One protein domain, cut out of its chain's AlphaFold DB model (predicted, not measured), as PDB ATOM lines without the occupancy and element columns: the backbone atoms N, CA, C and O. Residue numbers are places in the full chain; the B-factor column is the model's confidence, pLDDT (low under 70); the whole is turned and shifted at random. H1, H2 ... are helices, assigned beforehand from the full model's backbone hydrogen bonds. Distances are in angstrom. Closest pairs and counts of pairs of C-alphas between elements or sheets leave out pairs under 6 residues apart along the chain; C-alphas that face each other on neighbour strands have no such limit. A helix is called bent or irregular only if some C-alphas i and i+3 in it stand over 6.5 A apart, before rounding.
ATOM      1  N   SER A  14      22.590  -9.125  34.143       81.62
ATOM      2  CA  SER A  14      22.175  -9.413  32.761       81.62
ATOM      3  C   SER A  14      22.349 -10.898  32.425       81.62
ATOM      4  O   SER A  14      21.462 -11.550  31.865       81.62
ATOM      5  N   GLN A  15      23.466 -11.485  32.854       85.00
ATOM      6  CA  GLN A  15      23.753 -12.906  32.701       85.00
ATOM      7  C   GLN A  15      22.776 -13.784  33.491       85.00
ATOM      8  O   GLN A  15      22.372 -14.839  33.001       85.00
ATOM      9  N   LYS A  16      22.348 -13.353  34.684       85.00
ATOM     10  CA  LYS A  16      21.325 -14.058  35.473       85.00
ATOM     11  C   LYS A  16      19.955 -14.037  34.796       85.00
ATOM     12  O   LYS A  16      19.290 -15.070  34.771       85.00
ATOM     13  N   ILE A  17      19.558 -12.904  34.216       87.12
ATOM     14  CA  ILE A  17      18.319 -12.794  33.431       87.12
ATOM     15  C   ILE A  17      18.368 -13.747  32.231       87.12
ATOM     16  O   ILE A  17      17.468 -14.568  32.059       87.12
ATOM     17  N   ASN A  18      19.452 -13.720  31.451       86.31
ATOM     18  CA  ASN A  18      19.619 -14.611  30.298       86.31
ATOM     19  C   ASN A  18      19.650 -16.093  30.695       86.31
ATOM     20  O   ASN A  18      19.108 -16.936  29.982       86.31
ATOM     21  N   TYR A  19      20.241 -16.423  31.845       86.44
ATOM     22  CA  TYR A  19      20.226 -17.780  32.380       86.44
ATOM     23  C   TYR A  19      18.802 -18.259  32.698       86.44
ATOM     24  O   TYR A  19      18.414 -19.344  32.264       86.44
ATOM     25  N   VAL A  20      18.002 -17.436  33.387       87.56
ATOM     26  CA  VAL A  20      16.601 -17.758  33.707       87.56
ATOM     27  C   VAL A  20      15.763 -17.891  32.435       87.56
ATOM     28  O   VAL A  20      15.038 -18.876  32.305       87.56
ATOM     29  N   LYS A  21      15.909 -16.974  31.469       89.12
ATOM     30  CA  LYS A  21      15.235 -17.069  30.161       89.12
ATOM     31  C   LYS A  21      15.552 -18.383  29.458       89.12
ATOM     32  O   LYS A  21      14.642 -19.111  29.078       89.12
ATOM     33  N   ASN A  22      16.836 -18.719  29.344       87.31
ATOM     34  CA  ASN A  22      17.269 -19.943  28.681       87.31
ATOM     35  C   ASN A  22      16.726 -21.200  29.365       87.31
ATOM     36  O   ASN A  22      16.304 -22.125  28.673       87.31
ATOM     37  N   LEU A  23      16.714 -21.248  30.700       87.25
ATOM     38  CA  LEU A  23      16.154 -22.385  31.427       87.25
ATOM     39  C   LEU A  23      14.644 -22.508  31.232       87.25
ATOM     40  O   LEU A  23      14.169 -23.581  30.865       87.25
ATOM     41  N   LEU A  24      13.901 -21.422  31.455       85.12
ATOM     42  CA  LEU A  24      12.443 -21.416  31.336       85.12
ATOM     43  C   LEU A  24      11.979 -21.697  29.899       85.12
ATOM     44  O   LEU A  24      10.920 -22.287  29.709       85.12
ATOM     45  N   PHE A  25      12.766 -21.318  28.889       83.38
ATOM     46  CA  PHE A  25      12.418 -21.551  27.489       83.38
ATOM     47  C   PHE A  25      12.710 -22.989  27.031       83.38
ATOM     48  O   PHE A  25      11.900 -23.597  26.321       83.38
ATOM     49  N   ASN A  26      13.858 -23.541  27.444       82.19
ATOM     50  CA  ASN A  26      14.386 -24.803  26.912       82.19
ATOM     51  C   ASN A  26      14.104 -26.038  27.785       82.19
ATOM     52  O   ASN A  26      14.344 -27.154  27.334       82.19
ATOM     53  N   SER A  27      13.628 -25.872  29.022       82.81
ATOM     54  CA  SER A  27      13.393 -26.986  29.956       82.81
ATOM     55  C   SER A  27      11.914 -27.156  30.312       82.81
ATOM     56  O   SER A  27      11.069 -26.309  30.007       82.81
ATOM     57  N   ASN A  28      11.570 -28.265  30.977       86.44
ATOM     58  CA  ASN A  28      10.277 -28.363  31.649       86.44
ATOM     59  C   ASN A  28      10.188 -27.273  32.729       86.44
ATOM     60  O   ASN A  28      11.136 -27.131  33.501       86.44
ATOM     61  N   LEU A  29       9.074 -26.534  32.816       84.00
ATOM     62  CA  LEU A  29       8.912 -25.461  33.807       84.00
ATOM     63  C   LEU A  29       9.252 -25.926  35.231       84.00
ATOM     64  O   LEU A  29       9.898 -25.205  35.987       84.00
ATOM     65  N   ASN A  30       8.846 -27.143  35.590       83.19
ATOM     66  CA  ASN A  30       9.061 -27.678  36.929       83.19
ATOM     67  C   ASN A  30      10.541 -27.934  37.204       83.19
ATOM     68  O   ASN A  30      11.017 -27.578  38.277       83.19
ATOM     69  N   ASP A  31      11.257 -28.490  36.229       82.19
ATOM     70  CA  ASP A  31      12.688 -28.779  36.337       82.19
ATOM     71  C   ASP A  31      13.515 -27.485  36.321       82.19
ATOM     72  O   ASP A  31      14.488 -27.356  37.063       82.19
ATOM     73  N   ALA A  32      13.100 -26.497  35.520       83.94
ATOM     74  CA  ALA A  32      13.719 -25.176  35.477       83.94
ATOM     75  C   ALA A  32      13.604 -24.467  36.832       83.94
ATOM     76  O   ALA A  32      14.611 -24.033  37.394       83.94
ATOM     77  N   LEU A  33      12.388 -24.389  37.385       87.62
ATOM     78  CA  LEU A  33      12.142 -23.755  38.679       87.62
ATOM     79  C   LEU A  33      12.815 -24.520  39.828       87.62
ATOM     80  O   LEU A  33      13.395 -23.887  40.707       87.62
ATOM     81  N   ASP A  34      12.789 -25.856  39.815       84.44
ATOM     82  CA  ASP A  34      13.471 -26.685  40.819       84.44
ATOM     83  C   ASP A  34      14.987 -26.457  40.778       84.44
ATOM     84  O   ASP A  34      15.620 -26.213  41.805       84.44
ATOM     85  N   SER A  35      15.574 -26.416  39.577       84.44
ATOM     86  CA  SER A  35      17.001 -26.148  39.402       84.44
ATOM     87  C   SER A  35      17.417 -24.766  39.912       84.44
ATOM     88  O   SER A  35      18.496 -24.648  40.494       84.44
ATOM     89  N   ILE A  36      16.573 -23.744  39.723       84.50
ATOM     90  CA  ILE A  36      16.843 -22.371  40.174       84.50
ATOM     91  C   ILE A  36      16.675 -22.231  41.697       84.50
ATOM     92  O   ILE A  36      17.465 -21.534  42.329       84.50
ATOM     93  N   LEU A  37      15.665 -22.878  42.289       85.12
ATOM     94  CA  LEU A  37      15.217 -22.615  43.666       85.12
ATOM     95  C   LEU A  37      15.650 -23.670  44.699       85.12
ATOM     96  O   LEU A  37      15.325 -23.545  45.883       85.12
ATOM     97  N   LYS A  38      16.369 -24.725  44.292       80.81
ATOM     98  CA  LYS A  38      16.867 -25.766  45.214       80.81
ATOM     99  C   LYS A  38      18.042 -25.322  46.097       80.81
ATOM    100  O   LYS A  38      18.183 -25.845  47.197       80.81
ATOM    101  N   ASP A  39      18.875 -24.371  45.666       72.94
ATOM    102  CA  ASP A  39      20.087 -23.945  46.400       72.94
ATOM    103  C   ASP A  39      19.742 -22.973  47.543       72.94
ATOM    104  O   ASP A  39      18.933 -22.069  47.390       72.94
ATOM    105  N   GLU A  40      20.309 -23.154  48.734       58.12
ATOM    106  CA  GLU A  40      19.961 -22.382  49.933       58.12
ATOM    107  C   GLU A  40      20.459 -20.930  49.917       58.12
ATOM    108  O   GLU A  40      19.973 -20.113  50.703       58.12
ATOM    109  N   LYS A  41      21.430 -20.574  49.063       60.09
ATOM    110  CA  LYS A  41      22.218 -19.363  49.327       60.09
ATOM    111  C   LYS A  41      21.523 -18.027  49.040       60.09
ATOM    112  O   LYS A  41      21.784 -17.132  49.837       60.09
ATOM    113  N   LYS A  42      20.659 -17.842  48.016       62.09
ATOM    114  CA  LYS A  42      19.879 -16.583  47.774       62.09
ATOM    115  C   LYS A  42      18.672 -16.727  46.804       62.09
ATOM    116  O   LYS A  42      18.665 -16.098  45.745       62.09
ATOM    117  N   ASP A  43      17.608 -17.449  47.166       68.69
ATOM    118  CA  ASP A  43      16.435 -17.651  46.276       68.69
ATOM    119  C   ASP A  43      15.618 -16.382  45.961       68.69
ATOM    120  O   ASP A  43      15.045 -16.270  44.882       68.69
ATOM    121  N   LEU A  44      15.561 -15.388  46.857       76.06
ATOM    122  CA  LEU A  44      14.704 -14.203  46.650       76.06
ATOM    123  C   LEU A  44      15.110 -13.363  45.435       76.06
ATOM    124  O   LEU A  44      14.247 -12.829  44.739       76.06
ATOM    125  N   LYS A  45      16.417 -13.261  45.161       84.19
ATOM    126  CA  LYS A  45      16.912 -12.551  43.975       84.19
ATOM    127  C   LYS A  45      16.499 -13.281  42.696       84.19
ATOM    128  O   LYS A  45      16.093 -12.634  41.740       84.19
ATOM    129  N   TRP A  46      16.550 -14.609  42.701       87.06
ATOM    130  CA  TRP A  46      16.121 -15.428  41.571       87.06
ATOM    131  C   TRP A  46      14.615 -15.379  41.350       87.06
ATOM    132  O   TRP A  46      14.186 -15.247  40.212       87.06
ATOM    133  N   ILE A  47      13.815 -15.397  42.420       87.19
ATOM    134  CA  ILE A  47      12.363 -15.229  42.314       87.19
ATOM    135  C   ILE A  47      12.023 -13.873  41.691       87.19
ATOM    136  O   ILE A  47      11.170 -13.818  40.814       87.19
ATOM    137  N   LYS A  48      12.721 -12.795  42.076       87.94
ATOM    138  CA  LYS A  48      12.533 -11.481  41.448       87.94
ATOM    139  C   LYS A  48      12.840 -11.514  39.946       87.94
ATOM    140  O   LYS A  48      12.022 -11.064  39.162       87.94
ATOM    141  N   ILE A  49      13.956 -12.127  39.550       89.12
ATOM    142  CA  ILE A  49      14.314 -12.276  38.130       89.12
ATOM    143  C   ILE A  49      13.271 -13.112  37.378       89.12
ATOM    144  O   ILE A  49      12.912 -12.767  36.261       89.12
ATOM    145  N   ILE A  50      12.754 -14.189  37.980       90.25
ATOM    146  CA  ILE A  50      11.672 -14.982  37.380       90.25
ATOM    147  C   ILE A  50      10.437 -14.104  37.161       90.25
ATOM    148  O   ILE A  50       9.874 -14.156  36.074       90.25
ATOM    149  N   LYS A  51      10.044 -13.274  38.140       89.88
ATOM    150  CA  LYS A  51       8.924 -12.328  37.985       89.88
ATOM    151  C   LYS A  51       9.145 -11.389  36.798       89.88
ATOM    152  O   LYS A  51       8.281 -11.324  35.935       89.88
ATOM    153  N   ASP A  52      10.314 -10.755  36.724       89.06
ATOM    154  CA  ASP A  52      10.646  -9.809  35.652       89.06
ATOM    155  C   ASP A  52      10.615 -10.494  34.266       89.06
ATOM    156  O   ASP A  52      10.127  -9.935  33.289       89.06
ATOM    157  N   VAL A  53      11.078 -11.747  34.177       89.69
ATOM    158  CA  VAL A  53      11.060 -12.541  32.935       89.69
ATOM    159  C   VAL A  53       9.637 -12.940  32.511       89.69
ATOM    160  O   VAL A  53       9.385 -13.102  31.318       89.69
ATOM    161  N   LEU A  54       8.692 -13.083  33.448       88.25
ATOM    162  CA  LEU A  54       7.286 -13.395  33.143       88.25
ATOM    163  C   LEU A  54       6.510 -12.216  32.541       88.25
ATOM    164  O   LEU A  54       5.415 -12.430  32.023       88.25
ATOM    165  N   ASP A  55       7.045 -10.996  32.604       85.44
ATOM    166  CA  ASP A  55       6.459  -9.827  31.941       85.44
ATOM    167  C   ASP A  55       6.806  -9.761  30.443       85.44
ATOM    168  O   ASP A  55       6.263  -8.940  29.705       85.44
ATOM    169  N   GLU A  56       7.668 -10.656  29.952       88.31
ATOM    170  CA  GLU A  56       7.999 -10.750  28.534       88.31
ATOM    171  C   GLU A  56       7.007 -11.645  27.777       88.31
ATOM    172  O   GLU A  56       6.900 -12.846  28.039       88.31
ATOM    173  N   ASN A  57       6.352 -11.080  26.754       86.44
ATOM    174  CA  ASN A  57       5.358 -11.772  25.918       86.44
ATOM    175  C   ASN A  57       5.845 -13.130  25.384       86.44
ATOM    176  O   ASN A  57       5.089 -14.097  25.335       86.44
ATOM    177  N   LEU A  58       7.119 -13.226  24.992       88.50
ATOM    178  CA  LEU A  58       7.693 -14.470  24.477       88.50
ATOM    179  C   LEU A  58       7.698 -15.582  25.538       88.50
ATOM    180  O   LEU A  58       7.357 -16.728  25.246       88.50
ATOM    181  N   MET A  59       8.064 -15.238  26.771       87.81
ATOM    182  CA  MET A  59       8.198 -16.193  27.868       87.81
ATOM    183  C   MET A  59       6.837 -16.642  28.379       87.81
ATOM    184  O   MET A  59       6.622 -17.839  28.582       87.81
ATOM    185  N   ILE A  60       5.894 -15.711  28.529       87.69
ATOM    186  CA  ILE A  60       4.549 -16.055  28.985       87.69
ATOM    187  C   ILE A  60       3.802 -16.904  27.946       87.69
ATOM    188  O   ILE A  60       3.159 -17.886  28.313       87.69
ATOM    189  N   ASN A  61       3.969 -16.624  26.645       87.25
ATOM    190  CA  ASN A  61       3.411 -17.446  25.566       87.25
ATOM    191  C   ASN A  61       3.968 -18.871  25.591       87.25
ATOM    192  O   ASN A  61       3.201 -19.833  25.550       87.25
ATOM    193  N   ARG A  62       5.286 -19.018  25.763       88.81
ATOM    194  CA  ARG A  62       5.934 -20.328  25.877       88.81
ATOM    195  C   ARG A  62       5.391 -21.149  27.053       88.81
ATOM    196  O   ARG A  62       5.190 -22.357  26.911       88.81
ATOM    197  N   ILE A  63       5.160 -20.508  28.201       88.06
ATOM    198  CA  ILE A  63       4.608 -21.156  29.401       88.06
ATOM    199  C   ILE A  63       3.146 -21.551  29.184       88.06
ATOM    200  O   ILE A  63       2.772 -22.673  29.537       88.06
ATOM    201  N   LYS A  64       2.338 -20.679  28.565       88.25
ATOM    202  CA  LYS A  64       0.949 -20.990  28.192       88.25
ATOM    203  C   LYS A  64       0.868 -22.226  27.306       88.25
ATOM    204  O   LYS A  64       0.105 -23.134  27.617       88.25
ATOM    205  N   GLU A  65       1.701 -22.302  26.269       86.75
ATOM    206  CA  GLU A  65       1.774 -23.469  25.385       86.75
ATOM    207  C   GLU A  65       2.207 -24.733  26.133       86.75
ATOM    208  O   GLU A  65       1.591 -25.786  25.991       86.75
ATOM    209  N   GLN A  66       3.253 -24.642  26.964       84.88
ATOM    210  CA  GLN A  66       3.773 -25.796  27.698       84.88
ATOM    211  C   GLN A  66       2.773 -26.359  28.714       84.88
ATOM    212  O   GLN A  66       2.739 -27.569  28.935       84.88
ATOM    213  N   CYS A  67       2.008 -25.483  29.365       81.06
ATOM    214  CA  CYS A  67       1.120 -25.835  30.472       81.06
ATOM    215  C   CYS A  67      -0.363 -25.860  30.073       81.06
ATOM    216  O   CYS A  67      -1.205 -26.098  30.935       81.06
ATOM    217  N   ASN A  68      -0.674 -25.643  28.790       82.38
ATOM    218  CA  ASN A  68      -2.030 -25.582  28.243       82.38
ATOM    219  C   ASN A  68      -2.930 -24.572  28.989       82.38
ATOM    220  O   ASN A  68      -3.987 -24.928  29.511       82.38
ATOM    221  N   LEU A  69      -2.466 -23.320  29.081       85.44
ATOM    222  CA  LEU A  69      -3.132 -22.224  29.796       85.44
ATOM    223  C   LEU A  69      -3.654 -21.168  28.819       85.44
ATOM    224  O   LEU A  69      -2.998 -20.841  27.832       85.44
ATOM    225  N   ASN A  70      -4.827 -20.616  29.121       78.81
ATOM    226  CA  ASN A  70      -5.591 -19.801  28.172       78.81
ATOM    227  C   ASN A  70      -5.209 -18.314  28.179       78.81
ATOM    228  O   ASN A  70      -5.485 -17.606  27.214       78.81
ATOM    229  N   ASP A  71      -4.586 -17.832  29.252       85.44
ATOM    230  CA  ASP A  71      -4.304 -16.414  29.454       85.44
ATOM    231  C   ASP A  71      -3.046 -16.195  30.312       85.44
ATOM    232  O   ASP A  71      -2.550 -17.102  30.991       85.44
ATOM    233  N   ASP A  72      -2.503 -14.978  30.247       86.38
ATOM    234  CA  ASP A  72      -1.247 -14.610  30.911       86.38
ATOM    235  C   ASP A  72      -1.369 -14.629  32.436       86.38
ATOM    236  O   ASP A  72      -0.405 -14.958  33.131       86.38
ATOM    237  N   LEU A  73      -2.555 -14.316  32.967       85.94
ATOM    238  CA  LEU A  73      -2.812 -14.305  34.403       85.94
ATOM    239  C   LEU A  73      -2.781 -15.736  34.952       85.94
ATOM    240  O   LEU A  73      -2.095 -16.002  35.937       85.94
ATOM    241  N   SER A  74      -3.426 -16.677  34.264       84.69
ATOM    242  CA  SER A  74      -3.380 -18.110  34.562       84.69
ATOM    243  C   SER A  74      -1.955 -18.666  34.477       84.69
ATOM    244  O   SER A  74      -1.546 -19.452  35.334       84.69
ATOM    245  N   ALA A  75      -1.160 -18.226  33.495       86.94
ATOM    246  CA  ALA A  75       0.248 -18.607  33.372       86.94
ATOM    247  C   ALA A  75       1.115 -18.088  34.525       86.94
ATOM    248  O   ALA A  75       1.873 -18.862  35.118       86.94
ATOM    249  N   LYS A  76       0.964 -16.818  34.914       91.06
ATOM    250  CA  LYS A  76       1.656 -16.256  36.084       91.06
ATOM    251  C   LYS A  76       1.234 -16.955  37.378       91.06
ATOM    252  O   LYS A  76       2.092 -17.322  38.185       91.06
ATOM    253  N   ALA A  77      -0.063 -17.218  37.548       89.38
ATOM    254  CA  ALA A  77      -0.603 -17.936  38.698       89.38
ATOM    255  C   ALA A  77      -0.028 -19.356  38.817       89.38
ATOM    256  O   ALA A  77       0.411 -19.758  39.897       89.38
ATOM    257  N   TYR A  78       0.055 -20.078  37.695       88.81
ATOM    258  CA  TYR A  78       0.656 -21.408  37.627       88.81
ATOM    259  C   TYR A  78       2.129 -21.391  38.054       88.81
ATOM    260  O   TYR A  78       2.551 -22.198  38.884       88.81
ATOM    261  N   VAL A  79       2.919 -20.439  37.546       91.50
ATOM    262  CA  VAL A  79       4.342 -20.313  37.906       91.50
ATOM    263  C   VAL A  79       4.505 -20.009  39.396       91.50
ATOM    264  O   VAL A  79       5.330 -20.636  40.061       91.50
ATOM    265  N   TYR A  80       3.695 -19.111  39.961       92.31
ATOM    266  CA  TYR A  80       3.755 -18.787  41.390       92.31
ATOM    267  C   TYR A  80       3.320 -19.970  42.267       92.31
ATOM    268  O   TYR A  80       3.950 -20.228  43.295       92.31
ATOM    269  N   SER A  81       2.318 -20.739  41.836       89.56
ATOM    270  CA  SER A  81       1.933 -22.013  42.457       89.56
ATOM    271  C   SER A  81       3.094 -23.018  42.462       89.56
ATOM    272  O   SER A  81       3.389 -23.647  43.485       89.56
ATOM    273  N   ARG A  82       3.855 -23.113  41.363       90.88
ATOM    274  CA  ARG A  82       5.059 -23.956  41.295       90.88
ATOM    275  C   ARG A  82       6.186 -23.480  42.207       90.88
ATOM    276  O   ARG A  82       6.786 -24.320  42.876       90.88
ATOM    277  N   ILE A  83       6.452 -22.175  42.273       90.94
ATOM    278  CA  ILE A  83       7.425 -21.586  43.212       90.94
ATOM    279  C   ILE A  83       7.028 -21.937  44.650       90.94
ATOM    280  O   ILE A  83       7.849 -22.444  45.414       90.94
ATOM    281  N   LEU A  84       5.756 -21.736  45.001       89.38
ATOM    282  CA  LEU A  84       5.199 -22.064  46.310       89.38
ATOM    283  C   LEU A  84       5.410 -23.548  46.663       89.38
ATOM    284  O   LEU A  84       5.910 -23.851  47.747       89.38
ATOM    285  N   ALA A  85       5.102 -24.462  45.739       87.06
ATOM    286  CA  ALA A  85       5.291 -25.900  45.932       87.06
ATOM    287  C   ALA A  85       6.759 -26.297  46.138       87.06
ATOM    288  O   ALA A  85       7.051 -27.130  46.993       87.06
ATOM    289  N   ILE A  86       7.686 -25.685  45.398       87.94
ATOM    290  CA  ILE A  86       9.123 -25.958  45.521       87.94
ATOM    291  C   ILE A  86       9.662 -25.435  46.859       87.94
ATOM    292  O   ILE A  86      10.363 -26.156  47.574       87.94
ATOM    293  N   LEU A  87       9.302 -24.208  47.243       87.38
ATOM    294  CA  LEU A  87       9.730 -23.629  48.519       87.38
ATOM    295  C   LEU A  87       9.188 -24.421  49.720       87.38
ATOM    296  O   LEU A  87       9.911 -24.603  50.701       87.38
ATOM    297  N   ASP A  88       7.949 -24.915  49.644       85.19
ATOM    298  CA  ASP A  88       7.370 -25.795  50.665       85.19
ATOM    299  C   ASP A  88       8.076 -27.159  50.712       85.19
ATOM    300  O   ASP A  88       8.495 -27.604  51.783       85.19
ATOM    301  N   PHE A  89       8.313 -27.777  49.548       85.06
ATOM    302  CA  PHE A  89       9.003 -29.063  49.425       85.06
ATOM    303  C   PHE A  89      10.404 -29.043  50.057       85.06
ATOM    304  O   PHE A  89      10.756 -29.947  50.819       85.06
ATOM    305  N   TYR A  90      11.178 -27.981  49.815       84.62
ATOM    306  CA  TYR A  90      12.505 -27.782  50.413       84.62
ATOM    307  C   TYR A  90      12.475 -27.161  51.819       84.62
ATOM    308  O   TYR A  90      13.527 -26.865  52.380       84.62
ATOM    309  N   LYS A  91      11.292 -26.969  52.421       85.69
ATOM    310  CA  LYS A  91      11.106 -26.369  53.758       85.69
ATOM    311  C   LYS A  91      11.729 -24.970  53.906       85.69
ATOM    312  O   LYS A  91      12.117 -24.566  55.006       85.69
ATOM    313  N   LYS A  92      11.764 -24.185  52.825       86.25
ATOM    314  CA  LYS A  92      12.341 -22.828  52.749       86.25
ATOM    315  C   LYS A  92      11.394 -21.768  53.326       86.25
ATOM    316  O   LYS A  92      11.026 -20.794  52.672       86.25
ATOM    317  N   THR A  93      10.992 -21.943  54.584       85.88
ATOM    318  CA  THR A  93       9.960 -21.130  55.264       85.88
ATOM    319  C   THR A  93      10.273 -19.630  55.319       85.88
ATOM    320  O   THR A  93       9.379 -18.810  55.110       85.88
ATOM    321  N   VAL A  94      11.534 -19.246  55.547       86.38
ATOM    322  CA  VAL A  94      11.966 -17.833  55.581       86.38
ATOM    323  C   VAL A  94      11.768 -17.162  54.220       86.38
ATOM    324  O   VAL A  94      11.223 -16.062  54.134       86.38
ATOM    325  N   ILE A  95      12.168 -17.856  53.157       87.94
ATOM    326  CA  ILE A  95      12.103 -17.380  51.773       87.94
ATOM    327  C   ILE A  95      10.656 -17.362  51.298       87.94
ATOM    328  O   ILE A  95      10.239 -16.386  50.690       87.94
ATOM    329  N   LEU A  96       9.863 -18.372  51.659       88.50
ATOM    330  CA  LEU A  96       8.433 -18.409  51.376       88.50
ATOM    331  C   LEU A  96       7.687 -17.226  52.012       88.50
ATOM    332  O   LEU A  96       6.875 -16.572  51.362       88.50
ATOM    333  N   ASN A  97       7.984 -16.901  53.272       89.25
ATOM    334  CA  ASN A  97       7.399 -15.731  53.926       89.25
ATOM    335  C   ASN A  97       7.851 -14.417  53.266       89.25
ATOM    336  O   ASN A  97       7.059 -13.485  53.157       89.25
ATOM    337  N   ALA A  98       9.106 -14.330  52.820       89.12
ATOM    338  CA  ALA A  98       9.613 -13.165  52.102       89.12
ATOM    339  C   ALA A  98       9.068 -13.057  50.665       89.12
ATOM    340  O   ALA A  98       8.874 -11.943  50.189       89.12
ATOM    341  N   PHE A  99       8.770 -14.173  49.997       90.38
ATOM    342  CA  PHE A  99       8.098 -14.199  48.700       90.38
ATOM    343  C   PHE A  99       6.738 -13.507  48.794       90.38
ATOM    344  O   PHE A  99       6.527 -12.515  48.107       90.38
ATOM    345  N   PHE A 100       5.883 -13.930  49.733       92.06
ATOM    346  CA  PHE A 100       4.580 -13.294  49.952       92.06
ATOM    347  C   PHE A 100       4.677 -11.815  50.346       92.06
ATOM    348  O   PHE A 100       3.857 -11.022  49.904       92.06
ATOM    349  N   LYS A 101       5.694 -11.411  51.122       90.56
ATOM    350  CA  LYS A 101       5.922  -9.988  51.446       90.56
ATOM    351  C   LYS A 101       6.264  -9.116  50.231       90.56
ATOM    352  O   LYS A 101       6.110  -7.905  50.321       90.56
ATOM    353  N   ASN A 102       6.770  -9.707  49.148       89.25
ATOM    354  CA  ASN A 102       7.135  -9.006  47.913       89.25
ATOM    355  C   ASN A 102       6.058  -9.121  46.817       89.25
ATOM    356  O   ASN A 102       6.304  -8.710  45.681       89.25
ATOM    357  N   LEU A 103       4.899  -9.712  47.126       90.88
ATOM    358  CA  LEU A 103       3.739  -9.711  46.239       90.88
ATOM    359  C   LEU A 103       2.833  -8.526  46.574       90.88
ATOM    360  O   LEU A 103       2.648  -8.197  47.746       90.88
ATOM    361  N   ASN A 104       2.263  -7.901  45.546       91.56
ATOM    362  CA  ASN A 104       1.180  -6.941  45.741       91.56
ATOM    363  C   ASN A 104      -0.154  -7.664  46.024       91.56
ATOM    364  O   ASN A 104      -0.254  -8.888  45.926       91.56
ATOM    365  N   GLU A 105      -1.184  -6.911  46.405       90.12
ATOM    366  CA  GLU A 105      -2.470  -7.482  46.823       90.12
ATOM    367  C   GLU A 105      -3.156  -8.292  45.702       90.12
ATOM    368  O   GLU A 105      -3.698  -9.368  45.972       90.12
ATOM    369  N   ASP A 106      -3.055  -7.838  44.448       89.75
ATOM    370  CA  ASP A 106      -3.614  -8.521  43.274       89.75
ATOM    371  C   ASP A 106      -2.888  -9.840  42.978       89.75
ATOM    372  O   ASP A 106      -3.521 -10.858  42.700       89.75
ATOM    373  N   GLU A 107      -1.560  -9.863  43.106       91.31
ATOM    374  CA  GLU A 107      -0.746 -11.069  42.966       91.31
ATOM    375  C   GLU A 107      -1.067 -12.097  44.060       91.31
ATOM    376  O   GLU A 107      -1.158 -13.292  43.777       91.31
ATOM    377  N   ILE A 108      -1.273 -11.656  45.308       91.25
ATOM    378  CA  ILE A 108      -1.678 -12.554  46.400       91.25
ATOM    379  C   ILE A 108      -3.070 -13.125  46.110       91.25
ATOM    380  O   ILE A 108      -3.275 -14.331  46.270       91.25
ATOM    381  N   LYS A 109      -4.015 -12.291  45.656       90.75
ATOM    382  CA  LYS A 109      -5.361 -12.736  45.275       90.75
ATOM    383  C   LYS A 109      -5.310 -13.747  44.124       90.75
ATOM    384  O   LYS A 109      -5.954 -14.788  44.212       90.75
ATOM    385  N   MET A 110      -4.495 -13.493  43.099       90.88
ATOM    386  CA  MET A 110      -4.272 -14.397  41.965       90.88
ATOM    387  C   MET A 110      -3.781 -15.777  42.429       90.88
ATOM    388  O   MET A 110      -4.359 -16.797  42.053       90.88
ATOM    389  N   VAL A 111      -2.747 -15.822  43.279       90.00
ATOM    390  CA  VAL A 111      -2.214 -17.087  43.819       90.00
ATOM    391  C   VAL A 111      -3.251 -17.801  44.680       90.00
ATOM    392  O   VAL A 111      -3.416 -19.012  44.561       90.00
ATOM    393  N   ALA A 112      -3.965 -17.069  45.538       88.50
ATOM    394  CA  ALA A 112      -4.995 -17.639  46.397       88.50
ATOM    395  C   ALA A 112      -6.129 -18.275  45.579       88.50
ATOM    396  O   ALA A 112      -6.495 -19.422  45.839       88.50
ATOM    397  N   ASN A 113      -6.637 -17.560  44.571       87.00
ATOM    398  CA  ASN A 113      -7.667 -18.057  43.665       87.00
ATOM    399  C   ASN A 113      -7.212 -19.344  42.974       87.00
ATOM    400  O   ASN A 113      -7.901 -20.361  43.060       87.00
ATOM    401  N   TYR A 114      -6.016 -19.332  42.382       87.44
ATOM    402  CA  TYR A 114      -5.470 -20.492  41.686       87.44
ATOM    403  C   TYR A 114      -5.323 -21.714  42.608       87.44
ATOM    404  O   TYR A 114      -5.781 -22.806  42.274       87.44
ATOM    405  N   GLU A 115      -4.720 -21.544  43.785       87.44
ATOM    406  CA  GLU A 115      -4.468 -22.630  44.737       87.44
ATOM    407  C   GLU A 115      -5.774 -23.229  45.298       87.44
ATOM    408  O   GLU A 115      -5.916 -24.454  45.382       87.44
ATOM    409  N   TYR A 116      -6.767 -22.391  45.631       84.50
ATOM    410  CA  TYR A 116      -8.060 -22.862  46.139       84.50
ATOM    411  C   TYR A 116      -8.923 -23.529  45.066       84.50
ATOM    412  O   TYR A 116      -9.556 -24.549  45.352       84.50
ATOM    413  N   GLN A 117      -8.929 -23.002  43.838       83.00
ATOM    414  CA  GLN A 117      -9.674 -23.589  42.722       83.00
ATOM    415  C   GLN A 117      -9.094 -24.951  42.313       83.00
ATOM    416  O   GLN A 117      -9.848 -25.900  42.096       83.00
ATOM    417  N   ASN A 118      -7.763 -25.079  42.288       80.12
ATOM    418  CA  ASN A 118      -7.075 -26.299  41.854       80.12
ATOM    419  C   ASN A 118      -6.818 -27.317  42.977       80.12
ATOM    420  O   ASN A 118      -6.342 -28.419  42.705       80.12
ATOM    421  N   LYS A 119      -7.137 -26.982  44.236       78.62
ATOM    422  CA  LYS A 119      -6.954 -27.860  45.409       78.62
ATOM    423  C   LYS A 119      -5.534 -28.435  45.511       78.62
ATOM    424  O   LYS A 119      -5.334 -29.604  45.845       78.62
ATOM    425  N   THR A 120      -4.541 -27.608  45.231       75.12
ATOM    426  CA  THR A 120      -3.120 -27.957  45.329       75.12
ATOM    427  C   THR A 120      -2.736 -28.304  46.774       75.12
ATOM    428  O   THR A 120      -3.237 -27.717  47.735       75.12
ATOM    429  N   ASN A 121      -1.813 -29.255  46.956       62.50
ATOM    430  CA  ASN A 121      -1.412 -29.750  48.285       62.50
ATOM    431  C   ASN A 121      -0.838 -28.666  49.216       62.50
ATOM    432  O   ASN A 121      -0.932 -28.806  50.437       62.50
ATOM    433  N   VAL A 122      -0.254 -27.597  48.664       63.31
ATOM    434  CA  VAL A 122       0.352 -26.527  49.473       63.31
ATOM    435  C   VAL A 122      -0.717 -25.683  50.170       63.31
ATOM    436  O   VAL A 122      -0.533 -25.273  51.318       63.31
ATOM    437  N   SER A 123      -1.869 -25.499  49.521       62.31
ATOM    438  CA  SER A 123      -2.960 -24.649  49.998       62.31
ATOM    439  C   SER A 123      -3.575 -25.103  51.329       62.31
ATOM    440  O   SER A 123      -3.965 -24.275  52.153       62.31
ATOM    441  N   PHE A 124      -3.636 -26.413  51.585       58.88
ATOM    442  CA  PHE A 124      -4.397 -26.944  52.720       58.88
ATOM    443  C   PHE A 124      -3.592 -27.079  54.012       58.88
ATOM    444  O   PHE A 124      -4.177 -27.023  55.090       58.88
ATOM    445  N   ASN A 125      -2.263 -27.199  53.929       65.06
ATOM    446  CA  ASN A 125      -1.429 -27.551  55.085       65.06
ATOM    447  C   ASN A 125      -0.293 -26.557  55.387       65.06
ATOM    448  O   ASN A 125       0.362 -26.682  56.424       65.06
ATOM    449  N   ASN A 126      -0.057 -25.546  54.543       80.94
ATOM    450  CA  ASN A 126       1.020 -24.582  54.767       80.94
ATOM    451  C   ASN A 126       0.555 -23.374  55.611       80.94
ATOM    452  O   ASN A 126      -0.326 -22.603  55.225       80.94
ATOM    453  N   LYS A 127       1.183 -23.175  56.781       85.19
ATOM    454  CA  LYS A 127       0.858 -22.076  57.715       85.19
ATOM    455  C   LYS A 127       1.120 -20.681  57.131       85.19
ATOM    456  O   LYS A 127       0.397 -19.746  57.462       85.19
ATOM    457  N   ILE A 128       2.148 -20.530  56.294       87.81
ATOM    458  CA  ILE A 128       2.524 -19.243  55.692       87.81
ATOM    459  C   ILE A 128       1.545 -18.889  54.573       87.81
ATOM    460  O   ILE A 128       1.047 -17.770  54.561       87.81
ATOM    461  N   PHE A 129       1.196 -19.834  53.699       88.81
ATOM    462  CA  PHE A 129       0.155 -19.635  52.687       88.81
ATOM    463  C   PHE A 129      -1.164 -19.189  53.332       88.81
ATOM    464  O   PHE A 129      -1.705 -18.140  52.993       88.81
ATOM    465  N   ASN A 130      -1.634 -19.929  54.342       86.50
ATOM    466  CA  ASN A 130      -2.883 -19.606  55.033       86.50
ATOM    467  C   ASN A 130      -2.856 -18.225  55.710       86.50
ATOM    468  O   ASN A 130      -3.888 -17.559  55.769       86.50
ATOM    469  N   LYS A 131      -1.686 -17.760  56.169       90.50
ATOM    470  CA  LYS A 131      -1.521 -16.417  56.742       90.50
ATOM    471  C   LYS A 131      -1.835 -15.298  55.737       90.50
ATOM    472  O   LYS A 131      -2.423 -14.304  56.144       90.50
ATOM    473  N   TYR A 132      -1.439 -15.434  54.469       90.06
ATOM    474  CA  TYR A 132      -1.623 -14.379  53.458       90.06
ATOM    475  C   TYR A 132      -2.891 -14.568  52.609       90.06
ATOM    476  O   TYR A 132      -3.529 -13.583  52.242       90.06
ATOM    477  N   CYS A 133      -3.280 -15.815  52.326       89.75
ATOM    478  CA  CYS A 133      -4.291 -16.130  51.312       89.75
ATOM    479  C   CYS A 133      -5.687 -16.459  51.868       89.75
ATOM    480  O   CYS A 133      -6.659 -16.395  51.118       89.75
ATOM    481  N   SER A 134      -5.831 -16.778  53.164       85.88
ATOM    482  CA  SER A 134      -7.113 -17.243  53.735       85.88
ATOM    483  C   SER A 134      -8.273 -16.256  53.579       85.88
ATOM    484  O   SER A 134      -9.409 -16.692  53.395       85.88
ATOM    485  N   LYS A 135      -7.988 -14.947  53.559       87.81
ATOM    486  CA  LYS A 135      -8.977 -13.882  53.320       87.81
ATOM    487  C   LYS A 135      -9.671 -13.962  51.950       87.81
ATOM    488  O   LYS A 135     -10.764 -13.433  51.802       87.81
ATOM    489  N   TYR A 136      -9.076 -14.651  50.975       87.44
ATOM    490  CA  TYR A 136      -9.625 -14.821  49.622       87.44
ATOM    491  C   TYR A 136     -10.315 -16.167  49.401       87.44
ATOM    492  O   TYR A 136     -10.786 -16.452  48.302       87.44
ATOM    493  N   LYS A 137     -10.378 -17.025  50.423       81.81
ATOM    494  CA  LYS A 137     -10.910 -18.383  50.281       81.81
ATOM    495  C   LYS A 137     -12.367 -18.392  49.811       81.81
ATOM    496  O   LYS A 137     -12.717 -19.173  48.934       81.81
ATOM    497  N   GLU A 138     -13.208 -17.526  50.370       76.12
ATOM    498  CA  GLU A 138     -14.624 -17.448  49.988       76.12
ATOM    499  C   GLU A 138     -14.819 -16.854  48.588       76.12
ATOM    500  O   GLU A 138     -15.614 -17.387  47.814       76.12
ATOM    501  N   SER A 139     -14.061 -15.813  48.218       76.94
ATOM    502  CA  SER A 139     -14.136 -15.223  46.874       76.94
ATOM    503  C   SER A 139     -13.671 -16.201  45.793       76.94
ATOM    504  O   SER A 139     -14.352 -16.354  44.784       76.94
ATOM    505  N   ALA A 140     -12.580 -16.934  46.040       72.62
ATOM    506  CA  ALA A 140     -12.037 -17.933  45.119       72.62
ATOM    507  C   ALA A 140     -13.017 -19.084  44.839       72.62
ATOM    508  O   ALA A 140     -13.117 -19.572  43.712       72.62
ATOM    509  N   ILE A 141     -13.734 -19.526  45.880       66.12
ATOM    510  CA  ILE A 141     -14.722 -20.611  45.800       66.12
ATOM    511  C   ILE A 141     -16.015 -20.127  45.128       66.12
ATOM    512  O   ILE A 141     -16.661 -20.904  44.428       66.12
ATOM    513  N   ASN A 142     -16.392 -18.858  45.307       58.50
ATOM    514  CA  ASN A 142     -17.579 -18.285  44.674       58.50
ATOM    515  C   ASN A 142     -17.360 -17.928  43.191       58.50
ATOM    516  O   ASN A 142     -18.300 -18.066  42.415       58.50
ATOM    517  N   GLU A 143     -16.143 -17.567  42.764       56.75
ATOM    518  CA  GLU A 143     -15.804 -17.329  41.343       56.75
ATOM    519  C   GLU A 143     -15.912 -18.596  40.463       56.75
ATOM    520  O   GLU A 143     -16.092 -18.487  39.255       56.75
ATOM    521  N   LEU A 144     -15.919 -19.805  41.048       48.69
ATOM    522  CA  LEU A 144     -16.242 -21.062  40.342       48.69
ATOM    523  C   LEU A 144     -17.718 -21.167  39.909       48.69
ATOM    524  O   LEU A 144     -18.065 -22.068  39.147       48.69
ATOM    525  N   LYS A 145     -18.602 -20.282  40.393       42.31
ATOM    526  CA  LYS A 145     -20.038 -20.272  40.058       42.31
ATOM    527  C   LYS A 145     -20.382 -19.408  38.840       42.31
ATOM    528  O   LYS A 145     -21.499 -18.912  38.751       42.31
TER     529      LYS A 145
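What this domain is: This is residues 14 to 145 of the 584 residues of the protein "Vancomycin B-type resistance protein VanW" of Clostridium sp. CAG:594 (UniProt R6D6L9). H5 runs through the middle of a helical body, with H1, H2 and H3 on one side and H7, H8 and bent H9 on the other. H4 crosses near H5's first residues, and H6 folds back beside its last ones. The printed part has 132 residues with nine named helices, H1 to H9 in chain order, and no named strand: all helix. It is compact, radius of gyration of the C-alphas 14.2 A, spanning 42 by 33 by 23 A.

How they stand to each other: Start at H1, residues 14 to 26, and H2, residues 29 to 37, a hairpin whose closest C-alphas, Leu 23 and Ala 32, are 5.5 A apart. H3, residues 43 to 54, touches H1, closest at C-alphas Ile 49 and Ile 17, 6.2 A. Next find the hub H5, residues 72 to 89: residues 72 to 76 alone touch H4, residues 57 to 67, and residues 84 to 88 alone touch H6, residues 93 to 101, in a hairpin at 24 degrees. H7, residues 105 to 118, is about perpendicular to H5 at 77 degrees, with C-alphas Val 111 and Ala 77 closest, 5.4 A. H8, residues 121 to 125, only just touches H5, with 3 pairs of C-alphas within 8 A. H9, residues 127 to 145, assigned as one helix by its hydrogen bonds, is bent: C-alphas 135 and 138 are 7.5 A apart. Its arms H9a, residues 127 to 135, irregular with C-alphas 132 and 135 7.4 A apart, and H9b, residues 138 to 145, both touch H7. Each O i to N i+4 pair is within hydrogen-bond range in H1 to H7, but 0 of 1 in H8, with 0 of 2 O i to N i+3, 4 of 5 in H9a and 2 of 4 in H9b.

Where its parts are: Find C-alpha 14 at (22.175, -9.413, 32.761), where H1 begins. H5 runs 25.6 A from C-alpha 72 at (-1.247, -14.610, 30.911), H7 20.0 A. H9b ends at C-alpha 145, (-20.038, -20.272, 40.058).

The domain as a whole: The C-alphas of Gln 15 and Lys 145 are farthest apart, 45.0 A. The printed part has no cut, and its links between helices are tight. Look for pLDDT under 70 at residues 40 to 43, 121 to 125 and 141 to 145.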